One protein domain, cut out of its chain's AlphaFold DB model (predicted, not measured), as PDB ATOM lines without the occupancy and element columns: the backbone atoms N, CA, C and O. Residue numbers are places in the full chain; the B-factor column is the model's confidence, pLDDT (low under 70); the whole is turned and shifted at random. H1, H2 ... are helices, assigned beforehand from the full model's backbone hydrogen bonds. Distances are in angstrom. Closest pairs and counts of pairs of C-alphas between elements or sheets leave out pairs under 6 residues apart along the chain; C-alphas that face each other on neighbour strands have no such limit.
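This is residues 48 to 231 of the 242 residues of the protein "D-nopaline dehydrogenase" of Agrobacterium fabacearum S56 (UniProt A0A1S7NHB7). Four helices, H1, H3, H6 and H7, cross one another in a core with H1 in its middle, while H2 lies far off at one end on two long links, where residues 82 to 89 stick out. H4 and H5 sit toward one side of this core, H8 toward the opposite side, and H9 at the end away from H2. The printed part has 184 residues with nine named helices, H1 to H9 in chain order, and no named strand: all helix. It is compact, with a radius of gyration of the C-alphas of 18.3 A, and flat, spanning 59 by 41 by 21 A.

Find C-alpha 51 at (106.022, 139.878, 154.328); from there H1, residues 51 to 61, runs 15.6 A. Next come H2, residues 75 to 87, 18.8 A, and H3, residues 104 to 123, 28.8 A. H4 is residues 131 to 139 and H5 146 to 151. H6, residues 169 to 188, runs 27.8 A with a kink of 28 degrees near residue 176. H7, residues 193 to 205, 18.1 A, precedes H8, 218 to 221, and H9, 224 to 229, ending at C-alpha 229 (124.298, 153.962, 146.530).

Start at the hubs, H3 and H6, touching four helices each. H3 touches H1 with residues 106 to 114 alone, C-alphas of Ile 53 and Gln 110 closest at 5.9 A. H6 and H7 form a helical hairpin, opposite ways at 39 degrees, closest at C-alphas 175 and 199, 6.5 A. H8 touches H6 at C-alphas 220 and 183, 4.9 A. H5 only just touches H4, with 3 pairs of C-alphas within 8 A. H2 and H9 touch no helix. O i to N i+4 pairs are all within hydrogen-bond range in H2, H3, H4, H5, H7 and H9, against 5 of 7 in H1 and 13 of 16 in H6; H8 is too short for one.

The farthest C-alphas, Arg 87 and Gly 225, are 60.1 A apart. The printed part has no cut; the links H1 to H2, H2 to H3, H5 to H6 and H7 to H8 are long. Look for pLDDT under 70 at residues 90 to 93 and 208 to 214.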
ATOM      1  N   PHE A  48     114.021 144.310 152.071       95.31
ATOM      2  CA  PHE A  48     114.162 143.257 153.066       95.31
ATOM      3  C   PHE A  48     112.940 143.095 153.974       95.31
ATOM      4  O   PHE A  48     113.055 142.399 154.978       95.31
ATOM      5  N   PHE A  49     111.783 143.698 153.702       90.75
ATOM      6  CA  PHE A  49     110.603 143.442 154.540       90.75
ATOM      7  C   PHE A  49     110.195 141.962 154.509       90.75
ATOM      8  O   PHE A  49     110.255 141.312 153.470       90.75
ATOM      9  N   SER A  50     109.788 141.414 155.655       91.81
ATOM     10  CA  SER A  50     109.585 139.965 155.823       91.81
ATOM     11  C   SER A  50     108.256 139.416 155.285       91.81
ATOM     12  O   SER A  50     108.025 138.209 155.366       91.81
ATOM     13  N   ASN A  51     107.386 140.258 154.719       88.94
ATOM     14  CA  ASN A  51     106.022 139.878 154.328       88.94
ATOM     15  C   ASN A  51     105.985 138.668 153.373       88.94
ATOM     16  O   ASN A  51     105.205 137.735 153.587       88.94
ATOM     17  N   TYR A  52     106.918 138.622 152.413       93.31
ATOM     18  CA  TYR A  52     107.072 137.507 151.474       93.31
ATOM     19  C   TYR A  52     107.291 136.159 152.174       93.31
ATOM     20  O   TYR A  52     106.898 135.118 151.650       93.31
ATOM     21  N   ILE A  53     107.874 136.147 153.379       96.88
ATOM     22  CA  ILE A  53     108.086 134.922 154.158       96.88
ATOM     23  C   ILE A  53     106.748 134.374 154.663       96.88
ATOM     24  O   ILE A  53     106.507 133.166 154.625       96.88
ATOM     25  N   THR A  54     105.844 135.243 155.115       93.19
ATOM     26  CA  THR A  54     104.516 134.805 155.577       93.19
ATOM     27  C   THR A  54     103.612 134.358 154.436       93.19
ATOM     28  O   THR A  54     102.783 133.475 154.635       93.19
ATOM     29  N   HIS A  55     103.800 134.916 153.240       95.12
ATOM     30  CA  HIS A  55     103.001 134.602 152.061       95.12
ATOM     31  C   HIS A  55     103.604 133.474 151.221       95.12
ATOM     32  O   HIS A  55     103.065 132.370 151.205       95.12
ATOM     33  N   ALA A  56     104.729 133.713 150.544       96.38
ATOM     34  CA  ALA A  56     105.270 132.786 149.552       96.38
ATOM     35  C   ALA A  56     105.673 131.444 150.158       96.38
ATOM     36  O   ALA A  56     105.356 130.394 149.604       96.38
ATOM     37  N   ILE A  57     106.332 131.453 151.319       97.31
ATOM     38  CA  ILE A  57     106.808 130.216 151.954       97.31
ATOM     39  C   ILE A  57     105.621 129.360 152.397       97.31
ATOM     40  O   ILE A  57     105.567 128.175 152.071       97.31
ATOM     41  N   ALA A  58     104.635 129.953 153.075       95.69
ATOM     42  CA  ALA A  58     103.429 129.233 153.472       95.69
ATOM     43  C   ALA A  58     102.627 128.753 152.251       95.69
ATOM     44  O   ALA A  58     102.168 127.611 152.238       95.69
ATOM     45  N   ALA A  59     102.512 129.568 151.200       95.69
ATOM     46  CA  ALA A  59     101.817 129.198 149.970       95.69
ATOM     47  C   ALA A  59     102.490 128.014 149.259       95.69
ATOM     48  O   ALA A  59     101.815 127.045 148.919       95.69
ATOM     49  N   VAL A  60     103.819 128.029 149.113       96.81
ATOM     50  CA  VAL A  60     104.576 126.918 148.513       96.81
ATOM     51  C   VAL A  60     104.456 125.645 149.350       96.81
ATOM     52  O   VAL A  60     104.216 124.571 148.802       96.81
ATOM     53  N   MET A  61     104.546 125.748 150.677       96.81
ATOM     54  CA  MET A  61     104.382 124.593 151.572       96.81
ATOM     55  C   MET A  61     102.956 124.015 151.563       96.81
ATOM     56  O   MET A  61     102.742 122.907 152.054       96.81
ATOM     57  N   ASN A  62     101.994 124.732 150.976       94.25
ATOM     58  CA  ASN A  62     100.613 124.300 150.786       94.25
ATOM     59  C   ASN A  62     100.236 124.140 149.300       94.25
ATOM     60  O   ASN A  62      99.053 124.023 148.995       94.25
ATOM     61  N   ILE A  63     101.202 124.077 148.372       92.88
ATOM     62  CA  ILE A  63     100.934 124.022 146.922       92.88
ATOM     63  C   ILE A  63     100.035 122.842 146.518       92.88
ATOM     64  O   ILE A  63      99.191 122.976 145.639       92.88
ATOM     65  N   GLY A  64     100.141 121.701 147.207       89.88
ATOM     66  CA  GLY A  64      99.288 120.531 146.965       89.88
ATOM     67  C   GLY A  64      97.819 120.714 147.370       89.88
ATOM     68  O   GLY A  64      97.008 119.837 147.091       89.88
ATOM     69  N   ARG A  65      97.471 121.823 148.039       89.06
ATOM     70  CA  ARG A  65      96.082 122.217 148.321       89.06
ATOM     71  C   ARG A  65      95.463 123.045 147.191       89.06
ATOM     72  O   ARG A  65      94.254 123.256 147.213       89.06
ATOM     73  N   LEU A  66      96.262 123.522 146.230       89.50
ATOM     74  CA  LEU A  66      95.745 124.243 145.068       89.50
ATOM     75  C   LEU A  66      94.881 123.321 144.208       89.50
ATOM     76  O   LEU A  66      95.079 122.105 144.162       89.50
ATOM     77  N   ARG A  67      93.917 123.915 143.505       85.75
ATOM     78  CA  ARG A  67      93.073 123.174 142.571       85.75
ATOM     79  C   ARG A  67      93.829 122.933 141.271       85.75
ATOM     80  O   ARG A  67      94.559 123.806 140.799       85.75
ATOM     81  N   ASP A  68      93.589 121.777 140.666       89.31
ATOM     82  CA  ASP A  68      93.994 121.539 139.286       89.31
ATOM     83  C   ASP A  68      93.387 122.616 138.367       89.31
ATOM     84  O   ASP A  68      92.218 122.988 138.546       89.31
ATOM     85  N   PRO A  69      94.133 123.126 137.368       88.88
ATOM     86  CA  PRO A  69      93.578 124.060 136.399       88.88
ATOM     87  C   PRO A  69      92.347 123.471 135.705       88.88
ATOM     88  O   PRO A  69      92.282 122.267 135.429       88.88
ATOM     89  N   VAL A  70      91.374 124.326 135.389       86.44
ATOM     90  CA  VAL A  70      90.122 123.908 134.744       86.44
ATOM     91  C   VAL A  70      90.428 123.143 133.452       86.44
ATOM     92  O   VAL A  70      91.186 123.620 132.609       86.44
ATOM     93  N   ASN A  71      89.825 121.960 133.295       89.06
ATOM     94  CA  ASN A  71      90.023 121.045 132.162       89.06
ATOM     95  C   ASN A  71      91.457 120.494 131.993       89.06
ATOM     96  O   ASN A  71      91.801 120.022 130.910       89.06
ATOM     97  N   SER A  72      92.309 120.546 133.024       91.81
ATOM     98  CA  SER A  72      93.661 119.956 132.960       91.81
ATOM     99  C   SER A  72      93.676 118.440 133.187       91.81
ATOM    100  O   SER A  72      94.607 117.750 132.763       91.81
ATOM    101  N   LEU A  73      92.635 117.904 133.825       93.81
ATOM    102  CA  LEU A  73      92.516 116.490 134.149       93.81
ATOM    103  C   LEU A  73      91.852 115.695 133.022       93.81
ATOM    104  O   LEU A  73      90.980 116.164 132.294       93.81
ATOM    105  N   THR A  74      92.237 114.424 132.901       97.00
ATOM    106  CA  THR A  74      91.465 113.471 132.091       97.00
ATOM    107  C   THR A  74      90.147 113.138 132.792       97.00
ATOM    108  O   THR A  74      90.119 113.057 134.016       97.00
ATOM    109  N   LYS A  75      89.091 112.799 132.038       95.88
ATOM    110  CA  LYS A  75      87.785 112.386 132.602       95.88
ATOM    111  C   LYS A  75      87.884 111.319 133.699       95.88
ATOM    112  O   LYS A  75      87.156 111.355 134.680       95.88
ATOM    113  N   ARG A  76      88.795 110.354 133.534       97.00
ATOM    114  CA  ARG A  76      89.046 109.302 134.532       97.00
ATOM    115  C   ARG A  76      89.642 109.867 135.825       97.00
ATOM    116  O   ARG A  76      89.269 109.426 136.901       97.00
ATOM    117  N   ALA A  77      90.567 110.818 135.717       96.00
ATOM    118  CA  ALA A  77      91.159 111.468 136.883       96.00
ATOM    119  C   ALA A  77      90.134 112.353 137.609       96.00
ATOM    120  O   ALA A  77      90.093 112.332 138.832       96.00
ATOM    121  N   GLU A  78      89.262 113.049 136.871       92.75
ATOM    122  CA  GLU A  78      88.138 113.796 137.459       92.75
ATOM    123  C   GLU A  78      87.210 112.873 138.262       92.75
ATOM    124  O   GLU A  78      86.861 113.193 139.394       92.75
ATOM    125  N   GLN A  79      86.866 111.697 137.723       93.81
ATOM    126  CA  GLN A  79      86.061 110.696 138.435       93.81
ATOM    127  C   GLN A  79      86.730 110.223 139.730       93.81
ATOM    128  O   GLN A  79      86.087 110.198 140.774       93.81
ATOM    129  N   TRP A  80      88.025 109.902 139.695       94.06
ATOM    130  CA  TRP A  80      88.751 109.501 140.904       94.06
ATOM    131  C   TRP A  80      88.871 110.622 141.931       94.06
ATOM    132  O   TRP A  80      88.821 110.351 143.127       94.06
ATOM    133  N   LEU A  81      89.018 111.874 141.493       89.31
ATOM    134  CA  LEU A  81      89.050 113.009 142.410       89.31
ATOM    135  C   LEU A  81      87.710 113.164 143.144       89.31
ATOM    136  O   LEU A  81      87.708 113.375 144.352       89.31
ATOM    137  N   LEU A  82      86.589 112.968 142.441       88.00
ATOM    138  CA  LEU A  82      85.254 112.944 143.047       88.00
ATOM    139  C   LEU A  82      85.097 111.786 144.045       88.00
ATOM    140  O   LEU A  82      84.621 111.998 145.156       88.00
ATOM    141  N   GLU A  83      85.555 110.577 143.701       91.00
ATOM    142  CA  GLU A  83      85.533 109.430 144.626       91.00
ATOM    143  C   GLU A  83      86.367 109.686 145.894       91.00
ATOM    144  O   GLU A  83      85.999 109.251 146.989       91.00
ATOM    145  N   LEU A  84      87.509 110.372 145.770       88.06
ATOM    146  CA  LEU A  84      88.326 110.761 146.923       88.06
ATOM    147  C   LEU A  84      87.580 111.752 147.823       88.06
ATOM    148  O   LEU A  84      87.573 111.553 149.040       88.06
ATOM    149  N   ASP A  85      86.915 112.747 147.234       84.12
ATOM    150  CA  ASP A  85      86.102 113.727 147.961       84.12
ATOM    151  C   ASP A  85      84.937 113.077 148.717       84.12
ATOM    152  O   ASP A  85      84.627 113.476 149.837       84.12
ATOM    153  N   GLU A  86      84.316 112.039 148.157       86.56
ATOM    154  CA  GLU A  86      83.246 111.297 148.835       86.56
ATOM    155  C   GLU A  86      83.763 110.473 150.025       86.56
ATOM    156  O   GLU A  86      83.110 110.388 151.069       86.56
ATOM    157  N   ARG A  87      84.942 109.853 149.888       87.00
ATOM    158  CA  ARG A  87      85.527 108.973 150.918       87.00
ATOM    159  C   ARG A  87      86.126 109.742 152.082       87.00
ATOM    160  O   ARG A  87      86.149 109.260 153.216       87.00
ATOM    161  N   THR A  88      86.715 110.887 151.796       80.19
ATOM    162  CA  THR A  88      87.302 111.776 152.787       80.19
ATOM    163  C   THR A  88      87.061 113.176 152.263       80.19
ATOM    164  O   THR A  88      87.891 113.659 151.490       80.19
ATOM    165  N   PRO A  89      85.938 113.810 152.657       70.75
ATOM    166  CA  PRO A  89      85.672 115.189 152.291       70.75
ATOM    167  C   PRO A  89      86.929 115.987 152.593       70.75
ATOM    168  O   PRO A  89      87.375 116.013 153.746       70.75
ATOM    169  N   ARG A  90      87.560 116.544 151.550       64.25
ATOM    170  CA  ARG A  90      88.688 117.450 151.749       64.25
ATOM    171  C   ARG A  90      88.195 118.485 152.756       64.25
ATOM    172  O   ARG A  90      87.144 119.086 152.527       64.25
ATOM    173  N   ALA A  91      88.891 118.599 153.896       54.69
ATOM    174  CA  ALA A  91      88.645 119.678 154.851       54.69
ATOM    175  C   ALA A  91      88.524 120.954 154.022       54.69
ATOM    176  O   ALA A  91      89.370 121.123 153.148       54.69
ATOM    177  N   GLU A  92      87.412 121.668 154.222       57.25
ATOM    178  CA  GLU A  92      86.853 122.775 153.435       57.25
ATOM    179  C   GLU A  92      87.740 123.283 152.287       57.25
ATOM    180  O   GLU A  92      88.926 123.554 152.451       57.25
ATOM    181  N   THR A  93      87.159 123.488 151.098       63.03
ATOM    182  CA  THR A  93      87.899 124.053 149.952       63.03
ATOM    183  C   THR A  93      88.651 125.345 150.276       63.03
ATOM    184  O   THR A  93      89.572 125.700 149.542       63.03
ATOM    185  N   ASP A  94      88.254 126.000 151.364       77.31
ATOM    186  CA  ASP A  94      88.907 127.134 151.976       77.31
ATOM    187  C   ASP A  94      89.431 126.729 153.369       77.31
ATOM    188  O   ASP A  94      88.718 126.122 154.161       77.31
ATOM    189  N   PHE A  95      90.681 127.069 153.680       86.56
ATOM    190  CA  PHE A  95      91.295 126.859 154.996       86.56
ATOM    191  C   PHE A  95      91.853 128.181 155.511       86.56
ATOM    192  O   PHE A  95      92.181 129.072 154.735       86.56
ATOM    193  N   PHE A  96      92.006 128.359 156.815       91.56
ATOM    194  CA  PHE A  96      92.632 129.570 157.335       91.56
ATOM    195  C   PHE A  96      94.118 129.578 156.969       91.56
ATOM    196  O   PHE A  96      94.929 128.889 157.595       91.56
ATOM    197  N   PHE A  97      94.485 130.344 155.936       93.38
ATOM    198  CA  PHE A  97      95.821 130.329 155.338       93.38
ATOM    199  C   PHE A  97      96.932 130.489 156.378       93.38
ATOM    200  O   PHE A  97      97.918 129.751 156.371       93.38
ATOM    201  N   TYR A  98      96.738 131.402 157.325       93.62
ATOM    202  CA  TYR A  98      97.700 131.636 158.389       93.62
ATOM    203  C   TYR A  98      97.632 130.530 159.455       93.62
ATOM    204  O   TYR A  98      98.617 129.818 159.642       93.62
ATOM    205  N   GLY A  99      96.488 130.315 160.113       93.56
ATOM    206  CA  GLY A  99      96.384 129.377 161.241       93.56
ATOM    207  C   GLY A  99      96.579 127.897 160.888       93.56
ATOM    208  O   GLY A  99      97.259 127.162 161.621       93.56
ATOM    209  N   GLU A 100      96.008 127.463 159.765       92.56
ATOM    210  CA  GLU A 100      96.024 126.074 159.291       92.56
ATOM    211  C   GLU A 100      97.098 125.815 158.230       92.56
ATOM    212  O   GLU A 100      97.575 124.683 158.106       92.56
ATOM    213  N   GLY A 101      97.493 126.834 157.461       93.44
ATOM    214  CA  GLY A 101      98.585 126.723 156.489       93.44
ATOM    215  C   GLY A 101      99.976 126.846 157.106       93.44
ATOM    216  O   GLY A 101     100.926 126.283 156.561       93.44
ATOM    217  N   SER A 102     100.108 127.512 158.258       95.56
ATOM    218  CA  SER A 102     101.393 127.698 158.948       95.56
ATOM    219  C   SER A 102     101.446 126.885 160.239       95.56
ATOM    220  O   SER A 102     101.344 127.404 161.351       95.56
ATOM    221  N   ASN A 103     101.586 125.564 160.098       96.06
ATOM    222  CA  ASN A 103     101.825 124.708 161.256       96.06
ATOM    223  C   ASN A 103     103.239 124.916 161.844       96.06
ATOM    224  O   ASN A 103     104.063 125.614 161.264       96.06
ATOM    225  N   THR A 104     103.556 124.285 162.979       97.94
ATOM    226  CA  THR A 104     104.859 124.470 163.650       97.94
ATOM    227  C   THR A 104     106.049 124.146 162.740       97.94
ATOM    228  O   THR A 104     107.058 124.839 162.784       97.94
ATOM    229  N   TYR A 105     105.935 123.137 161.874       98.12
ATOM    230  CA  TYR A 105     106.994 122.795 160.925       98.12
ATOM    231  C   TYR A 105     107.154 123.863 159.837       98.12
ATOM    232  O   TYR A 105     108.279 124.217 159.499       98.12
ATOM    233  N   VAL A 106     106.046 124.412 159.328       98.19
ATOM    234  CA  VAL A 106     106.072 125.526 158.366       98.19
ATOM    235  C   VAL A 106     106.660 126.780 159.014       98.19
ATOM    236  O   VAL A 106     107.535 127.403 158.418       98.19
ATOM    237  N   CYS A 107     106.280 127.099 160.255       98.44
ATOM    238  CA  CYS A 107     106.868 128.209 161.006       98.44
ATOM    239  C   CYS A 107     108.382 128.043 161.180       98.44
ATOM    240  O   CYS A 107     109.122 128.997 160.955       98.44
ATOM    241  N   ASN A 108     108.865 126.834 161.483       98.62
ATOM    242  CA  ASN A 108     110.306 126.576 161.560       98.62
ATOM    243  C   ASN A 108     111.005 126.870 160.222       98.62
ATOM    244  O   ASN A 108     112.094 127.438 160.207       98.62
ATOM    245  N   VAL A 109     110.397 126.508 159.087       98.69
ATOM    246  CA  VAL A 109     110.954 126.825 157.761       98.69
ATOM    247  C   VAL A 109     110.966 128.336 157.515       98.69
ATOM    248  O   VAL A 109     111.983 128.868 157.074       98.69
ATOM    249  N   GLN A 110     109.882 129.040 157.852       98.62
ATOM    250  CA  GLN A 110     109.797 130.502 157.750       98.62
ATOM    251  C   GLN A 110     110.887 131.194 158.577       98.62
ATOM    252  O   GLN A 110     111.554 132.099 158.082       98.62
ATOM    253  N   GLU A 111     111.131 130.737 159.804       98.69
ATOM    254  CA  GLU A 111     112.191 131.268 160.663       98.69
ATOM    255  C   GLU A 111     113.594 131.021 160.092       98.69
ATOM    256  O   GLU A 111     114.473 131.871 160.234       98.69
ATOM    257  N   GLN A 112     113.824 129.893 159.415       98.69
ATOM    258  CA  GLN A 112     115.109 129.619 158.761       98.69
ATOM    259  C   GLN A 112     115.319 130.491 157.514       98.69
ATOM    260  O   GLN A 112     116.409 131.030 157.320       98.69
ATOM    261  N   VAL A 113     114.275 130.709 156.710       98.69
ATOM    262  CA  VAL A 113     114.311 131.678 155.599       98.69
ATOM    263  C   VAL A 113     114.550 133.098 156.132       98.69
ATOM    264  O   VAL A 113     115.363 133.844 155.585       98.69
ATOM    265  N   ASP A 114     113.932 133.461 157.258       98.75
ATOM    266  CA  ASP A 114     114.166 134.742 157.928       98.75
ATOM    267  C   ASP A 114     115.613 134.898 158.425       98.75
ATOM    268  O   ASP A 114     116.188 135.989 158.400       98.75
ATOM    269  N   GLN A 115     116.253 133.812 158.862       98.56
ATOM    270  CA  GLN A 115     117.678 133.837 159.194       98.56
ATOM    271  C   GLN A 115     118.548 134.114 157.965       98.56
ATOM    272  O   GLN A 115     119.500 134.887 158.081       98.56
ATOM    273  N   GLU A 116     118.245 133.530 156.802       98.56
ATOM    274  CA  GLU A 116     118.946 133.850 155.550       98.56
ATOM    275  C   GLU A 116     118.770 135.333 155.190       98.56
ATOM    276  O   GLU A 116     119.767 136.035 155.001       98.56
ATOM    277  N   ARG A 117     117.529 135.846 155.212       98.31
ATOM    278  CA  ARG A 117     117.205 137.267 154.980       98.31
ATOM    279  C   ARG A 117     118.061 138.192 155.845       98.31
ATOM    280  O   ARG A 117     118.731 139.096 155.342       98.31
ATOM    281  N   ARG A 118     118.087 137.941 157.157       98.31
ATOM    282  CA  ARG A 118     118.840 138.758 158.119       98.31
ATOM    283  C   ARG A 118     120.354 138.630 157.956       98.31
ATOM    284  O   ARG A 118     121.060 139.612 158.179       98.31
ATOM    285  N   LYS A 119     120.872 137.462 157.553       97.94
ATOM    286  CA  LYS A 119     122.304 137.280 157.240       97.94
ATOM    287  C   LYS A 119     122.726 138.141 156.050       97.94
ATOM    288  O   LYS A 119     123.743 138.825 156.148       97.94
ATOM    289  N   VAL A 120     121.937 138.152 154.974       97.69
ATOM    290  CA  VAL A 120     122.201 138.991 153.793       97.69
ATOM    291  C   VAL A 120     122.137 140.472 154.162       97.69
ATOM    292  O   VAL A 120     123.065 141.222 153.872       97.69
ATOM    293  N   ALA A 121     121.102 140.890 154.891       97.31
ATOM    294  CA  ALA A 121     120.972 142.274 155.336       97.31
ATOM    295  C   ALA A 121     122.153 142.728 156.209       97.31
ATOM    296  O   ALA A 121     122.715 143.805 155.998       97.31
ATOM    297  N   LYS A 122     122.602 141.871 157.135       97.00
ATOM    298  CA  LYS A 122     123.796 142.117 157.954       97.00
ATOM    299  C   LYS A 122     125.056 142.269 157.101       97.00
ATOM    300  O   LYS A 122     125.890 143.114 157.417       97.00
ATOM    301  N   ALA A 123     125.192 141.497 156.021       96.38
ATOM    302  CA  ALA A 123     126.304 141.627 155.078       96.38
ATOM    303  C   ALA A 123     126.291 142.960 154.308       96.38
ATOM    304  O   ALA A 123     127.353 143.384 153.862       96.38
ATOM    305  N   CYS A 124     125.132 143.626 154.212       95.56
ATOM    306  CA  CYS A 124     124.977 145.001 153.724       95.56
ATOM    307  C   CYS A 124     125.147 146.076 154.821       95.56
ATOM    308  O   CYS A 124     125.026 147.271 154.544       95.56
ATOM    309  N   GLY A 125     125.395 145.684 156.075       94.81
ATOM    310  CA  GLY A 125     125.460 146.598 157.217       94.81
ATOM    311  C   GLY A 125     124.094 147.080 157.720       94.81
ATOM    312  O   GLY A 125     124.012 148.121 158.368       94.81
ATOM    313  N   LEU A 126     123.023 146.339 157.422       94.94
ATOM    314  CA  LEU A 126     121.673 146.593 157.924       94.94
ATOM    315  C   LEU A 126     121.363 145.703 159.134       94.94
ATOM    316  O   LEU A 126     121.774 144.543 159.206       94.94
ATOM    317  N   HIS A 127     120.574 146.235 160.064       93.06
ATOM    318  CA  HIS A 127     120.043 145.491 161.202       93.06
ATOM    319  C   HIS A 127     118.529 145.383 161.062       93.06
ATOM    320  O   HIS A 127     117.831 146.393 161.085       93.06
ATOM    321  N   LEU A 128     118.035 144.157 160.902       95.44
ATOM    322  CA  LEU A 128     116.613 143.882 160.735       95.44
ATOM    323  C   LEU A 128     116.055 143.171 161.964       95.44
ATOM    324  O   LEU A 128     116.731 142.330 162.569       95.44
ATOM    325  N   ASN A 129     114.799 143.473 162.273       95.62
ATOM    326  CA  ASN A 129     114.001 142.709 163.222       95.62
ATOM    327  C   ASN A 129     113.777 141.285 162.686       95.62
ATOM    328  O   ASN A 129     113.865 141.041 161.482       95.62
ATOM    329  N   SER A 130     113.536 140.313 163.573       97.62
ATOM    330  CA  SER A 130     113.065 138.992 163.134       97.62
ATOM    331  C   SER A 130     111.677 139.109 162.511       97.62
ATOM    332  O   SER A 130     110.951 140.053 162.814       97.62
ATOM    333  N   LEU A 131     111.286 138.122 161.703       97.50
ATOM    334  CA  LEU A 131     109.924 138.034 161.165       97.50
ATOM    335  C   LEU A 131     108.861 138.216 162.265       97.50
ATOM    336  O   LEU A 131     108.001 139.082 162.154       97.50
ATOM    337  N   LEU A 132     108.955 137.459 163.363       96.81
ATOM    338  CA  LEU A 132     108.001 137.567 164.473       96.81
ATOM    339  C   LEU A 132     107.983 138.969 165.096       96.81
ATOM    340  O   LEU A 132     106.919 139.469 165.456       96.81
ATOM    341  N   GLN A 133     109.146 139.610 165.227       95.69
ATOM    342  CA  GLN A 133     109.209 140.961 165.771       95.69
ATOM    343  C   GLN A 133     108.571 141.971 164.809       95.69
ATOM    344  O   GLN A 133     107.797 142.800 165.266       95.69
ATOM    345  N   GLU A 134     108.809 141.868 163.496       94.06
ATOM    346  CA  GLU A 134     108.126 142.706 162.496       94.06
ATOM    347  C   GLU A 134     106.601 142.512 162.549       94.06
ATOM    348  O   GLU A 134     105.860 143.493 162.558       94.06
ATOM    349  N   CYS A 135     106.127 141.267 162.672       93.25
ATOM    350  CA  CYS A 135     104.709 140.955 162.857       93.25
ATOM    351  C   CYS A 135     104.130 141.595 164.129       93.25
ATOM    352  O   CYS A 135     103.052 142.190 164.094       93.25
ATOM    353  N   ASN A 136     104.846 141.500 165.252       93.56
ATOM    354  CA  ASN A 136     104.427 142.106 166.513       93.56
ATOM    355  C   ASN A 136     104.404 143.639 166.441       93.56
ATOM    356  O   ASN A 136     103.449 144.258 166.913       93.56
ATOM    357  N   ASP A 137     105.407 144.249 165.810       90.81
ATOM    358  CA  ASP A 137     105.504 145.700 165.639       90.81
ATOM    359  C   ASP A 137     104.384 146.246 164.733       90.81
ATOM    360  O   ASP A 137     103.856 147.332 164.989       90.81
ATOM    361  N   GLU A 138     104.001 145.502 163.688       88.25
ATOM    362  CA  GLU A 138     102.932 145.886 162.758       88.25
ATOM    363  C   GLU A 138     101.578 146.007 163.463       88.25
ATOM    364  O   GLU A 138     100.854 146.989 163.274       88.25
ATOM    365  N   TYR A 139     101.254 145.028 164.312       88.69
ATOM    366  CA  TYR A 139      99.940 144.923 164.946       88.69
ATOM    367  C   TYR A 139      99.907 145.369 166.409       88.69
ATOM    368  O   TYR A 139      98.838 145.367 167.020       88.69
ATOM    369  N   GLY A 140     101.042 145.793 166.970       90.38
ATOM    370  CA  GLY A 140     101.146 146.171 168.380       90.38
ATOM    371  C   GLY A 140     100.887 144.994 169.324       90.38
ATOM    372  O   GLY A 140     100.248 145.168 170.361       90.38
ATOM    373  N   THR A 141     101.337 143.799 168.944       92.88
ATOM    374  CA  THR A 141     101.166 142.550 169.702       92.88
ATOM    375  C   THR A 141     102.479 142.106 170.346       92.88
ATOM    376  O   THR A 141     103.515 142.753 170.198       92.88
ATOM    377  N   ASN A 142     102.450 141.009 171.103       95.19
ATOM    378  CA  ASN A 142     103.620 140.476 171.804       95.19
ATOM    379  C   ASN A 142     103.671 138.939 171.795       95.19
ATOM    380  O   ASN A 142     104.069 138.329 172.787       95.19
ATOM    381  N   TYR A 143     103.262 138.313 170.690       96.56
ATOM    382  CA  TYR A 143     103.264 136.856 170.577       96.56
ATOM    383  C   TYR A 143     104.671 136.295 170.792       96.56
ATOM    384  O   TYR A 143     105.655 136.853 170.296       96.56
ATOM    385  N   ALA A 144     104.756 135.181 171.516       97.12
ATOM    386  CA  ALA A 144     106.011 134.550 171.900       97.12
ATOM    387  C   ALA A 144     106.609 133.695 170.777       97.12
ATOM    388  O   ALA A 144     107.818 133.473 170.744       97.12
ATOM    389  N   THR A 145     105.773 133.203 169.860       97.75
ATOM    390  CA  THR A 145     106.205 132.376 168.726       97.75
ATOM    391  C   THR A 145     105.481 132.766 167.446       97.75
ATOM    392  O   THR A 145     104.354 133.266 167.484       97.75
ATOM    393  N   LEU A 146     106.089 132.462 166.294       97.12
ATOM    394  CA  LEU A 146     105.423 132.646 165.005       97.12
ATOM    395  C   LEU A 146     104.144 131.808 164.907       97.12
ATOM    396  O   LEU A 146     103.154 132.265 164.347       97.12
ATOM    397  N   ARG A 147     104.121 130.619 165.525       97.06
ATOM    398  CA  ARG A 147     102.921 129.779 165.524       97.06
ATOM    399  C   ARG A 147     101.766 130.401 166.302       97.06
ATOM    400  O   ARG A 147     100.627 130.316 165.854       97.06
ATOM    401  N   GLU A 148     102.054 131.009 167.448       96.69
ATOM    402  CA  GLU A 148     101.053 131.737 168.231       96.69
ATOM    403  C   GLU A 148     100.481 132.909 167.427       96.69
ATOM    404  O   GLU A 148      99.263 133.029 167.316       96.69
ATOM    405  N   TYR A 149     101.347 133.692 166.774       95.62
ATOM    406  CA  TYR A 149     100.927 134.750 165.853       95.62
ATOM    407  C   TYR A 149     100.022 134.215 164.730       95.62
ATOM    408  O   TYR A 149      98.950 134.766 164.487       95.62
ATOM    409  N   CYS A 150     100.401 133.112 164.076       95.06
ATOM    410  CA  CYS A 150      99.618 132.522 162.988       95.06
ATOM    411  C   CYS A 150      98.237 132.022 163.434       95.06
ATOM    412  O   CYS A 150      97.325 132.003 162.616       95.06
ATOM    413  N   LEU A 151      98.066 131.620 164.698       95.38
ATOM    414  CA  LEU A 151      96.785 131.164 165.255       95.38
ATOM    415  C   LEU A 151      95.899 132.310 165.765       95.38
ATOM    416  O   LEU A 151      94.738 132.073 166.102       95.38
ATOM    417  N   ALA A 152      96.416 133.538 165.832       93.50
ATOM    418  CA  ALA A 152      95.658 134.669 166.339       93.50
ATOM    419  C   ALA A 152      94.407 134.935 165.474       93.50
ATOM    420  O   ALA A 152      94.517 135.039 164.251       93.50
ATOM    421  N   PRO A 153      93.208 135.081 166.067       85.44
ATOM    422  CA  PRO A 153      91.956 135.184 165.309       85.44
ATOM    423  C   PRO A 153      91.898 136.425 164.405       85.44
ATOM    424  O   PRO A 153      91.319 136.389 163.326       85.44
ATOM    425  N   SER A 154      92.539 137.521 164.815       83.94
ATOM    426  CA  SER A 154      92.634 138.766 164.054       83.94
ATOM    427  C   SER A 154      94.092 139.232 163.996       83.94
ATOM    428  O   SER A 154      94.809 139.062 164.982       83.94
ATOM    429  N   PRO A 155      94.529 139.855 162.886       77.88
ATOM    430  CA  PRO A 155      93.739 140.167 161.683       77.88
ATOM    431  C   PRO A 155      93.723 139.052 160.629       77.88
ATOM    432  O   PRO A 155      92.983 139.138 159.655       77.88
ATOM    433  N   HIS A 156      94.524 138.006 160.813       80.81
ATOM    434  CA  HIS A 156      94.870 137.075 159.742       80.81
ATOM    435  C   HIS A 156      93.915 135.891 159.560       80.81
ATOM    436  O   HIS A 156      93.826 135.363 158.457       80.81
ATOM    437  N   ASN A 157      93.156 135.513 160.591       87.25
ATOM    438  CA  ASN A 157      92.186 134.413 160.525       87.25
ATOM    439  C   ASN A 157      90.728 134.914 160.515       87.25
ATOM    440  O   ASN A 157      89.819 134.224 160.966       87.25
ATOM    441  N   VAL A 158      90.499 136.127 159.992       82.56
ATOM    442  CA  VAL A 158      89.147 136.673 159.751       82.56
ATOM    443  C   VAL A 158      88.555 136.121 158.447       82.56
ATOM    444  O   VAL A 158      87.343 135.952 158.326       82.56
ATOM    445  N   HIS A 159      89.419 135.809 157.480       83.50
ATOM    446  CA  HIS A 159      89.084 135.191 156.199       83.50
ATOM    447  C   HIS A 159      90.074 134.065 155.897       83.50
ATOM    448  O   HIS A 159      91.182 134.048 156.428       83.50
ATOM    449  N   TYR A 160      89.693 133.154 155.004       82.88
ATOM    450  CA  TYR A 160      90.536 132.029 154.612       82.88
ATOM    451  C   TYR A 160      91.810 132.466 153.861       82.88
ATOM    452  O   TYR A 160      92.872 131.898 154.089       82.88
ATOM    453  N   ALA A 161      91.737 133.526 153.040       82.19
ATOM    454  CA  ALA A 161      92.870 134.153 152.332       82.19
ATOM    455  C   ALA A 161      93.786 133.170 151.565       82.19
ATOM    456  O   ALA A 161      94.982 133.419 151.401       82.19
ATOM    457  N   CYS A 162      93.242 132.039 151.107       85.38
ATOM    458  CA  CYS A 162      94.013 131.024 150.403       85.38
ATOM    459  C   CYS A 162      94.363 131.474 148.981       85.38
ATOM    460  O   CYS A 162      93.501 132.028 148.295       85.38
ATOM    461  N   PRO A 163      95.569 131.155 148.482       90.88
ATOM    462  CA  PRO A 163      95.797 131.149 147.047       90.88
ATOM    463  C   PRO A 163      94.926 130.073 146.385       90.88
ATOM    464  O   PRO A 163      94.780 128.967 146.907       90.88
ATOM    465  N   ASP A 164      94.378 130.386 145.220       89.06
ATOM    466  CA  ASP A 164      93.535 129.494 144.419       89.06
ATOM    467  C   ASP A 164      94.295 128.864 143.239       89.06
ATOM    468  O   ASP A 164      93.910 127.804 142.743       89.06
ATOM    469  N   ASN A 165      95.392 129.492 142.805       91.69
ATOM    470  CA  ASN A 165      96.262 129.034 141.724       91.69
ATOM    471  C   ASN A 165      97.695 129.612 141.846       91.69
ATOM    472  O   ASN A 165      97.981 130.446 142.706       91.69
ATOM    473  N   MET A 166      98.599 129.187 140.954       92.31
ATOM    474  CA  MET A 166     100.009 129.618 140.921       92.31
ATOM    475  C   MET A 166     100.244 131.045 140.378       92.31
ATOM    476  O   MET A 166     101.367 131.554 140.439       92.31
ATOM    477  N   GLU A 167      99.217 131.709 139.842       91.81
ATOM    478  CA  GLU A 167      99.252 133.126 139.442       91.81
ATOM    479  C   GLU A 167      98.883 134.073 140.589       91.81
ATOM    480  O   GLU A 167      99.129 135.278 140.492       91.81
ATOM    481  N   HIS A 168      98.357 133.537 141.698       93.88
ATOM    482  CA  HIS A 168      98.039 134.309 142.893       93.88
ATOM    483  C   HIS A 168      99.250 135.127 143.371       93.88
ATOM    484  O   HIS A 168     100.393 134.666 143.316       93.88
ATOM    485  N   ARG A 169      98.998 136.329 143.903       93.94
ATOM    486  CA  ARG A 169     100.047 137.293 144.281       93.94
ATOM    487  C   ARG A 169     101.076 136.762 145.282       93.94
ATOM    488  O   ARG A 169     102.233 137.156 145.236       93.94
ATOM    489  N   TYR A 170     100.675 135.817 146.138       95.00
ATOM    490  CA  TYR A 170     101.583 135.129 147.071       95.00
ATOM    491  C   TYR A 170     102.693 134.344 146.366       95.00
ATOM    492  O   TYR A 170     103.705 134.040 146.987       95.00
ATOM    493  N   PHE A 171     102.509 134.027 145.085       93.62
ATOM    494  CA  PHE A 171     103.551 133.500 144.219       93.62
ATOM    495  C   PHE A 171     104.115 134.599 143.323       93.62
ATOM    496  O   PHE A 171     105.316 134.811 143.329       93.62
ATOM    497  N   SER A 172     103.277 135.300 142.556       89.00
ATOM    498  CA  SER A 172     103.746 136.198 141.491       89.00
ATOM    499  C   SER A 172     104.433 137.471 142.001       89.00
ATOM    500  O   SER A 172     105.529 137.774 141.539       89.00
ATOM    501  N   GLU A 173     103.845 138.191 142.960       90.31
ATOM    502  CA  GLU A 173     104.448 139.412 143.524       90.31
ATOM    503  C   GLU A 173     105.625 139.071 144.443       90.31
ATOM    504  O   GLU A 173     106.703 139.655 144.341       90.31
ATOM    505  N   GLU A 174     105.444 138.080 145.316       93.81
ATOM    506  CA  GLU A 174     106.447 137.726 146.325       93.81
ATOM    507  C   GLU A 174     107.682 137.028 145.721       93.81
ATOM    508  O   GLU A 174     108.772 137.086 146.297       93.81
ATOM    509  N   LEU A 175     107.552 136.408 144.537       92.38
ATOM    510  CA  LEU A 175     108.693 135.890 143.776       92.38
ATOM    511  C   LEU A 175     109.690 137.003 143.445       92.38
ATOM    512  O   LEU A 175     110.890 136.770 143.561       92.38
ATOM    513  N   CYS A 176     109.219 138.210 143.114       90.19
ATOM    514  CA  CYS A 176     110.106 139.348 142.884       90.19
ATOM    515  C   CYS A 176     110.926 139.676 144.140       90.19
ATOM    516  O   CYS A 176     112.140 139.841 144.046       90.19
ATOM    517  N   SER A 177     110.306 139.690 145.325       93.44
ATOM    518  CA  SER A 177     111.016 139.943 146.589       93.44
ATOM    519  C   SER A 177     112.036 138.850 146.924       93.44
ATOM    520  O   SER A 177     113.159 139.154 147.332       93.44
ATOM    521  N   LEU A 178     111.685 137.578 146.711       94.94
ATOM    522  CA  LEU A 178     112.615 136.458 146.876       94.94
ATOM    523  C   LEU A 178     113.826 136.593 145.937       94.94
ATOM    524  O   LEU A 178     114.975 136.427 146.356       94.94
ATOM    525  N   GLU A 179     113.569 136.912 144.670       94.44
ATOM    526  CA  GLU A 179     114.580 137.069 143.629       94.44
ATOM    527  C   GLU A 179     115.495 138.277 143.844       94.44
ATOM    528  O   GLU A 179     116.700 138.172 143.586       94.44
ATOM    529  N   ASP A 180     114.955 139.388 144.349       94.56
ATOM    530  CA  ASP A 180     115.706 140.585 144.733       94.56
ATOM    531  C   ASP A 180     116.683 140.276 145.872       94.56
ATOM    532  O   ASP A 180     117.877 140.576 145.782       94.56
ATOM    533  N   ILE A 181     116.217 139.605 146.928       95.56
ATOM    534  CA  ILE A 181     117.073 139.250 148.066       95.56
ATOM    535  C   ILE A 181     118.138 138.231 147.642       95.56
ATOM    536  O   ILE A 181     119.305 138.377 148.015       95.56
ATOM    537  N   ALA A 182     117.792 137.249 146.803       95.75
ATOM    538  CA  ALA A 182     118.756 136.291 146.258       95.75
ATOM    539  C   ALA A 182     119.810 136.958 145.348       95.75
ATOM    540  O   ALA A 182     120.982 136.552 145.342       95.75
ATOM    541  N   ALA A 183     119.431 138.006 144.606       95.25
ATOM    542  CA  ALA A 183     120.366 138.827 143.838       95.25
ATOM    543  C   ALA A 183     121.365 139.538 144.764       95.25
ATOM    544  O   ALA A 183     122.579 139.430 144.573       95.25
ATOM    545  N   ILE A 184     120.873 140.189 145.823       95.62
ATOM    546  CA  ILE A 184     121.720 140.862 146.821       95.62
ATOM    547  C   ILE A 184     122.638 139.855 147.527       95.62
ATOM    548  O   ILE A 184     123.820 140.132 147.748       95.62
ATOM    549  N   ALA A 185     122.136 138.660 147.833       95.62
ATOM    550  CA  ALA A 185     122.921 137.580 148.423       95.62
ATOM    551  C   ALA A 185     124.084 137.149 147.520       95.62
ATOM    552  O   ALA A 185     125.190 136.919 147.997       95.62
ATOM    553  N   THR A 186     123.865 137.127 146.202       94.00
ATOM    554  CA  THR A 186     124.913 136.829 145.215       94.00
ATOM    555  C   THR A 186     126.010 137.894 145.241       94.00
ATOM    556  O   THR A 186     127.191 137.560 145.301       94.00
ATOM    557  N   ILE A 187     125.628 139.176 145.277       93.38
ATOM    558  CA  ILE A 187     126.571 140.304 145.355       93.38
ATOM    559  C   ILE A 187     127.362 140.273 146.673       93.38
ATOM    560  O   ILE A 187     128.563 140.535 146.690       93.38
ATOM    561  N   THR A 188     126.702 139.919 147.776       93.88
ATOM    562  CA  THR A 188     127.306 139.840 149.118       93.88
ATOM    563  C   THR A 188     127.976 138.499 149.424       93.88
ATOM    564  O   THR A 188     128.550 138.344 150.502       93.88
ATOM    565  N   LYS A 189     127.950 137.548 148.479       93.88
ATOM    566  CA  LYS A 189     128.506 136.190 148.605       93.88
ATOM    567  C   LYS A 189     127.939 135.412 149.807       93.88
ATOM    568  O   LYS A 189     128.650 134.638 150.442       93.88
ATOM    569  N   ILE A 190     126.663 135.625 150.127       96.06
ATOM    570  CA  ILE A 190     125.940 134.896 151.172       96.06
ATOM    571  C   ILE A 190     125.091 133.799 150.534       96.06
ATOM    572  O   ILE A 190     124.351 134.034 149.580       96.06
ATOM    573  N   GLU A 191     125.181 132.589 151.077       95.75
ATOM    574  CA  GLU A 191     124.344 131.476 150.643       95.75
ATOM    575  C   GLU A 191     122.918 131.602 151.191       95.75
ATOM    576  O   GLU A 191     122.705 131.946 152.356       95.75
ATOM    577  N   MET A 192     121.942 131.281 150.338       96.38
ATOM    578  CA  MET A 192     120.519 131.236 150.688       96.38
ATOM    579  C   MET A 192     119.853 129.969 150.126       96.38
ATOM    580  O   MET A 192     119.023 130.059 149.212       96.38
ATOM    581  N   PRO A 193     120.274 128.771 150.567       96.75
ATOM    582  CA  PRO A 193     119.787 127.516 150.004       96.75
ATOM    583  C   PRO A 193     118.264 127.363 150.102       96.75
ATOM    584  O   PRO A 193     117.653 126.895 149.141       96.75
ATOM    585  N   LEU A 194     117.634 127.781 151.206       97.81
ATOM    586  CA  LEU A 194     116.183 127.661 151.355       97.81
ATOM    587  C   LEU A 194     115.459 128.651 150.448       97.81
ATOM    588  O   LEU A 194     114.604 128.243 149.667       97.81
ATOM    589  N   THR A 195     115.833 129.931 150.485       97.00
ATOM    590  CA  THR A 195     115.222 130.966 149.634       97.00
ATOM    591  C   THR A 195     115.310 130.591 148.153       97.00
ATOM    592  O   THR A 195     114.315 130.673 147.433       97.00
ATOM    593  N   ARG A 196     116.465 130.084 147.697       95.50
ATOM    594  CA  ARG A 196     116.641 129.595 146.319       95.50
ATOM    595  C   ARG A 196     115.793 128.366 146.012       95.50
ATOM    596  O   ARG A 196     115.240 128.280 144.919       95.50
ATOM    597  N   ALA A 197     115.650 127.433 146.955       95.88
ATOM    598  CA  ALA A 197     114.755 126.293 146.781       95.88
ATOM    599  C   ALA A 197     113.301 126.748 146.576       95.88
ATOM    600  O   ALA A 197     112.644 126.263 145.661       95.88
ATOM    601  N   PHE A 198     112.823 127.724 147.355       96.44
ATOM    602  CA  PHE A 198     111.477 128.280 147.190       96.44
ATOM    603  C   PHE A 198     111.286 128.982 145.841       96.44
ATOM    604  O   PHE A 198     110.295 128.707 145.170       96.44
ATOM    605  N   ILE A 199     112.249 129.799 145.394       94.69
ATOM    606  CA  ILE A 199     112.240 130.398 144.044       94.69
ATOM    607  C   ILE A 199     112.096 129.308 142.972       94.69
ATOM    608  O   ILE A 199     111.221 129.383 142.109       94.69
ATOM    609  N   ASN A 200     112.914 128.258 143.060       93.25
ATOM    610  CA  ASN A 200     112.912 127.164 142.093       93.25
ATOM    611  C   ASN A 200     111.603 126.363 142.103       93.25
ATOM    612  O   ASN A 200     111.118 125.990 141.038       93.25
ATOM    613  N   ILE A 201     111.018 126.113 143.278       94.50
ATOM    614  CA  ILE A 201     109.722 125.430 143.389       94.50
ATOM    615  C   ILE A 201     108.610 126.284 142.770       94.50
ATOM    616  O   ILE A 201     107.762 125.737 142.072       94.50
ATOM    617  N   ILE A 202     108.621 127.608 142.974       93.75
ATOM    618  CA  ILE A 202     107.626 128.511 142.375       93.75
ATOM    619  C   ILE A 202     107.728 128.485 140.846       93.75
ATOM    620  O   ILE A 202     106.718 128.254 140.182       93.75
ATOM    621  N   HIS A 203     108.929 128.659 140.283       92.00
ATOM    622  CA  HIS A 203     109.147 128.585 138.828       92.00
ATOM    623  C   HIS A 203     108.703 127.236 138.252       92.00
ATOM    624  O   HIS A 203     107.909 127.193 137.308       92.00
ATOM    625  N   ALA A 204     109.120 126.133 138.884       91.00
ATOM    626  CA  ALA A 204     108.736 124.787 138.471       91.00
ATOM    627  C   ALA A 204     107.215 124.565 138.541       91.00
ATOM    628  O   ALA A 204     106.630 124.016 137.607       91.00
ATOM    629  N   GLY A 205     106.560 125.023 139.612       90.50
ATOM    630  CA  GLY A 205     105.112 124.918 139.792       90.50
ATOM    631  C   GLY A 205     104.313 125.754 138.788       90.50
ATOM    632  O   GLY A 205     103.227 125.351 138.384       90.50
ATOM    633  N   LYS A 206     104.869 126.877 138.318       88.38
ATOM    634  CA  LYS A 206     104.297 127.693 137.232       88.38
ATOM    635  C   LYS A 206     104.538 127.097 135.838       88.38
ATOM    636  O   LYS A 206     104.162 127.721 134.851       88.38
ATOM    637  N   ALA A 207     105.189 125.929 135.745       77.12
ATOM    638  CA  ALA A 207     105.662 125.314 134.502       77.12
ATOM    639  C   ALA A 207     106.532 126.252 133.638       77.12
ATOM    640  O   ALA A 207     106.720 126.024 132.442       77.12
ATOM    641  N   ASN A 208     107.082 127.300 134.255       63.88
ATOM    642  CA  ASN A 208     107.868 128.324 133.597       63.88
ATOM    643  C   ASN A 208     109.338 128.077 133.936       63.88
ATOM    644  O   ASN A 208     109.794 128.381 135.031       63.88
ATOM    645  N   PHE A 209     110.058 127.556 132.942       60.03
ATOM    646  CA  PHE A 209     111.508 127.336 132.912       60.03
ATOM    647  C   PHE A 209     112.060 126.231 133.839       60.03
ATOM    648  O   PHE A 209     111.517 125.942 134.903       60.03
ATOM    649  N   PRO A 210     113.167 125.575 133.436       62.44
ATOM    650  CA  PRO A 210     113.919 124.714 134.342       62.44
ATOM    651  C   PRO A 210     114.485 125.535 135.517       62.44
ATOM    652  O   PRO A 210     114.848 126.697 135.310       62.44
ATOM    653  N   PRO A 211     114.622 124.938 136.720       65.75
ATOM    654  CA  PRO A 211     115.286 125.578 137.852       65.75
ATOM    655  C   PRO A 211     116.636 126.166 137.441       65.75
ATOM    656  O   PRO A 211     117.426 125.510 136.754       65.75
ATOM    657  N   THR A 212     116.907 127.399 137.851       66.81
ATOM    658  CA  THR A 212     118.149 128.090 137.512       66.81
ATOM    659  C   THR A 212     118.662 128.873 138.707       66.81
ATOM    660  O   THR A 212     117.900 129.444 139.478       66.81
ATOM    661  N   ASP A 213     119.984 128.943 138.842       66.69
ATOM    662  CA  ASP A 213     120.615 129.788 139.857       66.69
ATOM    663  C   ASP A 213     120.537 131.285 139.515       66.69
ATOM    664  O   ASP A 213     120.913 132.133 140.335       66.69
ATOM    665  N   LYS A 214     120.063 131.622 138.306       67.25
ATOM    666  CA  LYS A 214     119.911 132.996 137.828       67.25
ATOM    667  C   LYS A 214     118.553 133.563 138.238       67.25
ATOM    668  O   LYS A 214     117.511 133.063 137.845       67.25
ATOM    669  N   THR A 215     118.600 134.652 138.988       71.81
ATOM    670  CA  THR A 215     117.443 135.488 139.330       71.81
ATOM    671  C   THR A 215     117.005 136.332 138.127       71.81
ATOM    672  O   THR A 215     117.860 136.778 137.355       71.81
ATOM    673  N   SER A 216     115.694 136.558 137.958       79.31
ATOM    674  CA  SER A 216     115.168 137.491 136.947       79.31
ATOM    675  C   SER A 216     115.185 138.954 137.413       79.31
ATOM    676  O   SER A 216     114.969 139.869 136.616       79.31
ATOM    677  N   SER A 217     115.521 139.182 138.688       85.75
ATOM    678  CA  SER A 217     115.639 140.507 139.288       85.75
ATOM    679  C   SER A 217     116.615 141.409 138.529       85.75
ATOM    680  O   SER A 217     117.750 141.034 138.216       85.75
ATOM    681  N   VAL A 218     116.211 142.669 138.338       86.00
ATOM    682  CA  VAL A 218     117.071 143.736 137.803       86.00
ATOM    683  C   VAL A 218     118.319 143.940 138.676       86.00
ATOM    684  O   VAL A 218     119.384 144.276 138.151       86.00
ATOM    685  N   ILE A 219     118.220 143.662 139.983       87.56
ATOM    686  CA  ILE A 219     119.335 143.725 140.941       87.56
ATOM    687  C   ILE A 219     120.415 142.692 140.601       87.56
ATOM    688  O   ILE A 219     121.577 142.892 140.942       87.56
ATOM    689  N   GLY A 220     120.097 141.633 139.848       84.94
ATOM    690  CA  GLY A 220     121.090 140.677 139.351       84.94
ATOM    691  C   GLY A 220     122.206 141.314 138.510       84.94
ATOM    692  O   GLY A 220     123.281 140.734 138.382       84.94
ATOM    693  N   ASN A 221     121.987 142.523 137.978       89.25
ATOM    694  CA  ASN A 221     122.990 143.293 137.236       89.25
ATOM    695  C   ASN A 221     123.762 144.304 138.100       89.25
ATOM    696  O   ASN A 221     124.657 144.984 137.593       89.25
ATOM    697  N   PHE A 222     123.403 144.447 139.377       92.06
ATOM    698  CA  PHE A 222     124.026 145.413 140.274       92.06
ATOM    699  C   PHE A 222     125.391 144.918 140.742       92.06
ATOM    700  O   PHE A 222     125.682 143.722 140.813       92.06
ATOM    701  N   ARG A 223     126.241 145.873 141.106       90.50
ATOM    702  CA  ARG A 223     127.515 145.632 141.775       90.50
ATOM    703  C   ARG A 223     127.456 146.149 143.206       90.50
ATOM    704  O   ARG A 223     126.564 146.898 143.595       90.50
ATOM    705  N   SER A 224     128.488 145.824 143.975       90.19
ATOM    706  CA  SER A 224     128.721 146.350 145.323       90.19
ATOM    707  C   SER A 224     128.535 147.873 145.426       90.19
ATOM    708  O   SER A 224     127.896 148.363 146.353       90.19
ATOM    709  N   GLY A 225     129.032 148.633 144.442       90.81
ATOM    710  CA  GLY A 225     128.882 150.093 144.408       90.81
ATOM    711  C   GLY A 225     127.426 150.567 144.317       90.81
ATOM    712  O   GLY A 225     127.076 151.577 144.928       90.81
ATOM    713  N   ASP A 226     126.564 149.820 143.627       93.62
ATOM    714  CA  ASP A 226     125.139 150.142 143.532       93.62
ATOM    715  C   ASP A 226     124.445 149.912 144.878       93.62
ATOM    716  O   ASP A 226     123.699 150.774 145.335       93.62
ATOM    717  N   LEU A 227     124.760 148.819 145.585       93.75
ATOM    718  CA  LEU A 227     124.214 148.577 146.928       93.75
ATOM    719  C   LEU A 227     124.586 149.698 147.908       93.75
ATOM    720  O   LEU A 227     123.745 150.124 148.699       93.75
ATOM    721  N   ILE A 228     125.814 150.226 147.828       92.12
ATOM    722  CA  ILE A 228     126.250 151.381 148.634       92.12
ATOM    723  C   ILE A 228     125.427 152.626 148.282       92.12
ATOM    724  O   ILE A 228     124.976 153.340 149.180       92.12
ATOM    725  N   ARG A 229     125.162 152.862 146.990       92.12
ATOM    726  CA  ARG A 229     124.298 153.962 146.530       92.12
ATOM    727  C   ARG A 229     122.874 153.861 147.094       92.12
ATOM    728  O   ARG A 229     122.250 154.894 147.331       92.12
ATOM    729  N   PHE A 230     122.387 152.644 147.340       93.88
ATOM    730  CA  PHE A 230     121.094 152.368 147.978       93.88
ATOM    731  C   PHE A 230     121.165 152.160 149.499       93.88
ATOM    732  O   PHE A 230     120.124 152.005 150.135       93.88
ATOM    733  N   GLY A 231     122.344 152.302 150.113       92.44
ATOM    734  CA  GLY A 231     122.489 152.502 151.556       92.44
ATOM    735  C   GLY A 231     123.189 151.383 152.312       92.44
ATOM    736  O   GLY A 231     123.176 151.409 153.542       92.44
TER     737      GLY A 231